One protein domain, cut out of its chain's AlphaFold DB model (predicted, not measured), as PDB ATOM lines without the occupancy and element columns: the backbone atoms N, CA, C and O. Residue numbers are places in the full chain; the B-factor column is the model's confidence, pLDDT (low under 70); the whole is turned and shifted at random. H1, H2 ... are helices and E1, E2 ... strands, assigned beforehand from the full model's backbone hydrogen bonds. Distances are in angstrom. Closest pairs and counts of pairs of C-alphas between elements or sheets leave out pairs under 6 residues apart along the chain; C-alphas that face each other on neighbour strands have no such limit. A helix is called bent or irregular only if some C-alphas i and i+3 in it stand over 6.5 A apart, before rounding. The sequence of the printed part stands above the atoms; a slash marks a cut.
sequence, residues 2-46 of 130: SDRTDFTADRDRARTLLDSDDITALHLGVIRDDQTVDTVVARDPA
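AT A GLANCE: This is residues 2 to 46 of the 130 residues of an uncharacterized protein of Halonotius sp. J07HN4 (UniProt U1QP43). Picture a flat, open V: one arm is the helix H1, the other is a hairpin of two strands, E1 and E2, and the two arms come together at the turn of residues 19 to 24. The gap between the arms is empty, and residues 2 to 13 of H1 stick out with nothing packed on them. The printed part has 45 residues, with one named helix and two named strands in the order H1, E1, E2 along the chain; the sheet has the order E1 - E2 and is antiparallel. The class is mixed, helices and strands. The whole is loose, with a radius of gyration of the C-alphas of 13.0 A, and its C-alphas span 40 by 23 by 8 A.

IN THESE COORDINATES: Find C-alpha 2 at (111.005, 89.788, 154.187); from there H1, residues 2 to 18, runs 24.4 A to C-alpha 18 at (134.393, 96.201, 151.592). Read on through residues 19 to 24 and you reach E1, residues 25 to 31, which is 20.3 A from first to last C-alpha. After residues 32 to 36 comes E2, residues 37 to 43, 20.1 A long, ending with C-alpha 43 at (141.577, 105.721, 155.972). Residues 44 to 46 follow it.

HOW THE PARTS SIT: Begin with H1, where every O i to N i+4 pair is within hydrogen-bond range; the helix is not bent. A short link of 6 residues joins H1 to E1. E1 and E2 form a hairpin over a tight link of 5 residues, and the angle between their N-to-C directions is 174 degrees. Look at C-alphas 25 and 43, which face each other at 4.2 A, and at the other end of the pair at C-alphas 31 and 37, which face each other at 4.7 A. Between the strands, N 28 and O 40 are within hydrogen-bond range at 2.9 A, and so are N 30 and O 38 at 2.8 A. H1 and E2 are apart, with no C-alpha of the one within 8 A of the other.

THE WHOLE: The two C-alphas farthest apart are those of the first and last printed residues, Ser 2 and Ala 46, at 41.7 A. Residues 2 to 13, which belong to H1, stand free; the body without them has 33 residues and spans 36 by 21 by 7 A. The printed part has no cut, and no link is long. In the B-factor column the mean pLDDT of the printed part is 85.2, and you will find residues 2 to 3 under 70.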
ATOM      1  N   SER A   2     110.329  88.837 155.094       63.59
ATOM      2  CA  SER A   2     111.005  89.788 154.187       63.59
ATOM      3  C   SER A   2     112.097  90.631 154.858       63.59
ATOM      4  O   SER A   2     113.209  90.686 154.365       63.59
ATOM      5  N   ASP A   3     111.843  91.137 156.063       69.94
ATOM      6  CA  ASP A   3     112.794  91.987 156.799       69.94
ATOM      7  C   ASP A   3     114.150  91.298 157.079       69.94
ATOM      8  O   ASP A   3     115.230  91.863 156.933       69.94
ATOM      9  N   ARG A   4     114.125  89.988 157.378       76.00
ATOM     10  CA  ARG A   4     115.356  89.212 157.601       76.00
ATOM     11  C   ARG A   4     116.107  88.913 156.303       76.00
ATOM     12  O   ARG A   4     117.335  88.797 156.328       76.00
ATOM     13  N   THR A   5     115.389  88.739 155.193       82.00
ATOM     14  CA  THR A   5     116.008  88.532 153.877       82.00
ATOM     15  C   THR A   5     116.591  89.829 153.332       82.00
ATOM     16  O   THR A   5     117.705  89.788 152.816       82.00
ATOM     17  N   ASP A   6     115.915  90.960 153.541       86.94
ATOM     18  CA  ASP A   6     116.373  92.292 153.136       86.94
ATOM     19  C   ASP A   6     117.630  92.683 153.931       86.94
ATOM     20  O   ASP A   6     118.668  92.971 153.339       86.94
ATOM     21  N   PHE A   7     117.618  92.485 155.256       87.38
ATOM     22  CA  PHE A   7     118.812  92.634 156.098       87.38
ATOM     23  C   PHE A   7     119.997  91.775 155.625       87.38
ATOM     24  O   PHE A   7     121.147  92.215 155.621       87.38
ATOM     25  N   THR A   8     119.739  90.517 155.246       93.31
ATOM     26  CA  THR A   8     120.807  89.621 154.778       93.31
ATOM     27  C   THR A   8     121.387  90.114 153.451       93.31
ATOM     28  O   THR A   8     122.608  90.140 153.308       93.31
ATOM     29  N   ALA A   9     120.532  90.560 152.526       92.50
ATOM     30  CA  ALA A   9     120.946  91.102 151.237       92.50
ATOM     31  C   ALA A   9     121.771  92.390 151.385       92.50
ATOM     32  O   ALA A   9     122.833  92.506 150.771       92.50
ATOM     33  N   ASP A  10     121.340  93.322 152.236       90.56
ATOM     34  CA  ASP A  10     122.066  94.572 152.484       90.56
ATOM     35  C   ASP A  10     123.419  94.324 153.153       90.56
ATOM     36  O   ASP A  10     124.430  94.916 152.767       90.56
ATOM     37  N   ARG A  11     123.486  93.376 154.095       93.12
ATOM     38  CA  ARG A  11     124.749  92.973 154.723       93.12
ATOM     39  C   ARG A  11     125.716  92.332 153.727       93.12
ATOM     40  O   ARG A  11     126.915  92.607 153.774       93.12
ATOM     41  N   ASP A  12     125.230  91.474 152.837       95.56
ATOM     42  CA  ASP A  12     126.075  90.829 151.826       95.56
ATOM     43  C   ASP A  12     126.548  91.835 150.763       95.56
ATOM     44  O   ASP A  12     127.705  91.798 150.329       95.56
ATOM     45  N   ARG A  13     125.704  92.815 150.421       91.88
ATOM     46  CA  ARG A  13     126.096  93.961 149.595       91.88
ATOM     47  C   ARG A  13     127.180  94.799 150.268       91.88
ATOM     48  O   ARG A  13     128.156  95.145 149.609       91.88
ATOM     49  N   ALA A  14     127.042  95.098 151.560       92.00
ATOM     50  CA  ALA A  14     128.055  95.836 152.310       92.00
ATOM     51  C   ALA A  14     129.406  95.106 152.297       92.00
ATOM     52  O   ALA A  14     130.423  95.718 151.995       92.00
ATOM     53  N   ARG A  15     129.421  93.783 152.514       94.44
ATOM     54  CA  ARG A  15     130.648  92.969 152.407       94.44
ATOM     55  C   ARG A  15     131.289  93.040 151.027       94.44
ATOM     56  O   ARG A  15     132.501  93.156 150.940       94.44
ATOM     57  N   THR A  16     130.482  93.022 149.969       93.81
ATOM     58  CA  THR A  16     130.980  93.155 148.590       93.81
ATOM     59  C   THR A  16     131.657  94.509 148.360       93.81
ATOM     60  O   THR A  16     132.660  94.576 147.663       93.81
ATOM     61  N   LEU A  17     131.135  95.592 148.950       91.75
ATOM     62  CA  LEU A  17     131.767  96.915 148.866       91.75
ATOM     63  C   LEU A  17     133.092  96.975 149.639       91.75
ATOM     64  O   LEU A  17     134.004  97.675 149.215       91.75
ATOM     65  N   LEU A  18     133.188  96.256 150.759       91.25
ATOM     66  CA  LEU A  18     134.393  96.201 151.592       91.25
ATOM     67  C   LEU A  18     135.532  95.384 150.972       91.25
ATOM     68  O   LEU A  18     136.683  95.626 151.304       91.25
ATOM     69  N   ASP A  19     135.215  94.438 150.090       92.75
ATOM     70  CA  ASP A  19     136.195  93.596 149.385       92.75
ATOM     71  C   ASP A  19     136.879  94.329 148.213       92.75
ATOM     72  O   ASP A  19     137.733  93.776 147.530       92.75
ATOM     73  N   SER A  20     136.483  95.576 147.941       91.25
ATOM     74  CA  SER A  20     137.042  96.387 146.862       91.25
ATOM     75  C   SER A  20     138.388  96.994 147.265       91.25
ATOM     76  O   SER A  20     138.440  97.807 148.184       91.25
ATOM     77  N   ASP A  21     139.446  96.709 146.502       87.56
ATOM     78  CA  ASP A  21     140.794  97.269 146.718       87.56
ATOM     79  C   ASP A  21     140.868  98.799 146.519       87.56
ATOM     80  O   ASP A  21     141.797  99.453 146.986       87.56
ATOM     81  N   ASP A  22     139.875  99.385 145.845       88.00
ATOM     82  CA  ASP A  22     139.844 100.815 145.512       88.00
ATOM     83  C   ASP A  22     139.266 101.714 146.632       88.00
ATOM     84  O   ASP A  22     139.099 102.924 146.435       88.00
ATOM     85  N   ILE A  23     138.899 101.160 147.799       87.81
ATOM     86  CA  ILE A  23     138.371 101.972 148.906       87.81
ATOM     87  C   ILE A  23     139.500 102.746 149.595       87.81
ATOM     88  O   ILE A  23     140.498 102.190 150.032       87.81
ATOM     89  N   THR A  24     139.321 104.057 149.743       84.75
ATOM     90  CA  THR A  24     140.319 104.940 150.377       84.75
ATOM     91  C   THR A  24     139.934 105.356 151.795       84.75
ATOM     92  O   THR A  24     140.752 105.897 152.539       84.75
ATOM     93  N   ALA A  25     138.687 105.104 152.197       82.88
ATOM     94  CA  ALA A  25     138.210 105.312 153.555       82.88
ATOM     95  C   ALA A  25     136.940 104.504 153.833       82.88
ATOM     96  O   ALA A  25     136.168 104.189 152.925       82.88
ATOM     97  N   LEU A  26     136.705 104.231 155.114       85.06
ATOM     98  CA  LEU A  26     135.522 103.548 155.616       85.06
ATOM     99  C   LEU A  26     135.114 104.108 156.980       85.06
ATOM    100  O   LEU A  26     135.956 104.391 157.832       85.06
ATOM    101  N   HIS A  27     133.803 104.189 157.195       83.81
ATOM    102  CA  HIS A  27     133.197 104.321 158.513       83.81
ATOM    103  C   HIS A  27     132.066 103.295 158.632       83.81
ATOM    104  O   HIS A  27     131.132 103.311 157.828       83.81
ATOM    105  N   LEU A  28     132.164 102.398 159.609       86.06
ATOM    106  CA  LEU A  28     131.205 101.326 159.856       86.06
ATOM    107  C   LEU A  28     130.695 101.418 161.295       86.06
ATOM    108  O   LEU A  28     131.502 101.449 162.219       86.06
ATOM    109  N   GLY A  29     129.371 101.411 161.467       86.88
ATOM    110  CA  GLY A  29     128.708 101.239 162.759       86.88
ATOM    111  C   GLY A  29     127.950  99.912 162.795       86.88
ATOM    112  O   GLY A  29     127.199  99.610 161.865       86.88
ATOM    113  N   VAL A  30     128.143  99.117 163.847       88.38
ATOM    114  CA  VAL A  30     127.451  97.838 164.055       88.38
ATOM    115  C   VAL A  30     126.647  97.915 165.344       88.38
ATOM    116  O   VAL A  30     127.218  98.036 166.422       88.38
ATOM    117  N   ILE A  31     125.322  97.821 165.221       86.88
ATOM    118  CA  ILE A  31     124.407  97.750 166.365       86.88
ATOM    119  C   ILE A  31     124.203  96.282 166.728       86.88
ATOM    120  O   ILE A  31     123.853  95.465 165.868       86.88
ATOM    121  N   ARG A  32     124.422  95.949 167.997       85.62
ATOM    122  CA  ARG A  32     124.201  94.610 168.548       85.62
ATOM    123  C   ARG A  32     122.821  94.494 169.191       85.62
ATOM    124  O   ARG A  32     122.135  95.485 169.432       85.62
ATOM    125  N   ASP A  33     122.417  93.261 169.484       86.69
ATOM    126  CA  ASP A  33     121.111  92.967 170.091       86.69
ATOM    127  C   ASP A  33     120.942  93.596 171.488       86.69
ATOM    128  O   ASP A  33     119.820  93.866 171.913       86.69
ATOM    129  N   ASP A  34     122.044  93.862 172.194       87.50
ATOM    130  CA  ASP A  34     122.080  94.567 173.483       87.50
ATOM    131  C   ASP A  34     122.148  96.099 173.338       87.50
ATOM    132  O   ASP A  34     122.393  96.803 174.314       87.50
ATOM    133  N   GLN A  35     121.904  96.614 172.129       76.31
ATOM    134  CA  GLN A  35     121.928  98.037 171.776       76.31
ATOM    135  C   GLN A  35     123.312  98.693 171.865       76.31
ATOM    136  O   GLN A  35     123.416  99.909 171.691       76.31
ATOM    137  N   THR A  36     124.375  97.915 172.083       76.81
ATOM    138  CA  THR A  36     125.744  98.423 171.975       76.81
ATOM    139  C   THR A  36     126.090  98.734 170.522       76.81
ATOM    140  O   THR A  36     125.572  98.109 169.588       76.81
ATOM    141  N   VAL A  37     126.945  99.738 170.335       80.62
ATOM    142  CA  VAL A  37     127.367 100.214 169.017       80.62
ATOM    143  C   VAL A  37     128.882 100.131 168.913       80.62
ATOM    144  O   VAL A  37     129.588 100.898 169.562       80.62
ATOM    145  N   ASP A  38     129.375  99.236 168.059       82.94
ATOM    146  CA  ASP A  38     130.788  99.204 167.678       82.94
ATOM    147  C   ASP A  38     131.014 100.112 166.475       82.94
ATOM    148  O   ASP A  38     130.245 100.069 165.507       82.94
ATOM    149  N   THR A  39     132.086 100.903 166.500       80.94
ATOM    150  CA  THR A  39     132.449 101.774 165.379       80.94
ATOM    151  C   THR A  39     133.864 101.494 164.898       80.94
ATOM    152  O   THR A  39     134.784 101.293 165.685       80.94
ATOM    153  N   VAL A  40     134.038 101.466 163.578       83.44
ATOM    154  CA  VAL A  40     135.341 101.336 162.923       83.44
ATOM    155  C   VAL A  40     135.490 102.477 161.932       83.44
ATOM    156  O   VAL A  40     134.642 102.662 161.057       83.44
ATOM    157  N   VAL A  41     136.583 103.230 162.052       83.56
ATOM    158  CA  VAL A  41     136.978 104.282 161.109       83.56
ATOM    159  C   VAL A  41     138.367 103.949 160.585       83.56
ATOM    160  O   VAL A  41     139.308 103.826 161.364       83.56
ATOM    161  N   ALA A  42     138.504 103.831 159.267       83.44
ATOM    162  CA  ALA A  42     139.780 103.573 158.607       83.44
ATOM    163  C   ALA A  42     139.956 104.496 157.401       83.44
ATOM    164  O   ALA A  42     138.980 104.883 156.753       83.44
ATOM    165  N   ARG A  43     141.203 104.872 157.110       81.25
ATOM    166  CA  ARG A  43     141.577 105.721 155.972       81.25
ATOM    167  C   ARG A  43     142.926 105.299 155.432       81.25
ATOM    168  O   ARG A  43     143.804 104.949 156.217       81.25
ATOM    169  N   ASP A  44     143.086 105.405 154.122       82.38
ATOM    170  CA  ASP A  44     144.386 105.283 153.484       82.38
ATOM    171  C   ASP A  44     145.219 106.550 153.770       82.38
ATOM    172  O   ASP A  44     144.845 107.643 153.314       82.38
ATOM    173  N   PRO A  45     146.337 106.442 154.516       70.62
ATOM    174  CA  PRO A  45     147.211 107.579 154.793       70.62
ATOM    175  C   PRO A  45     147.900 108.126 153.533       70.62
ATOM    176  O   PRO A  45     148.405 109.245 153.574       70.62
ATOM    177  N   ALA A  46     147.930 107.365 152.434       76.00
ATOM    178  CA  ALA A  46     148.488 107.785 151.153       76.00
ATOM    179  C   ALA A  46     147.482 108.534 150.259       76.00
ATOM    180  O   ALA A  46     147.847 108.969 149.168       76.00
TER     181      ALA A  46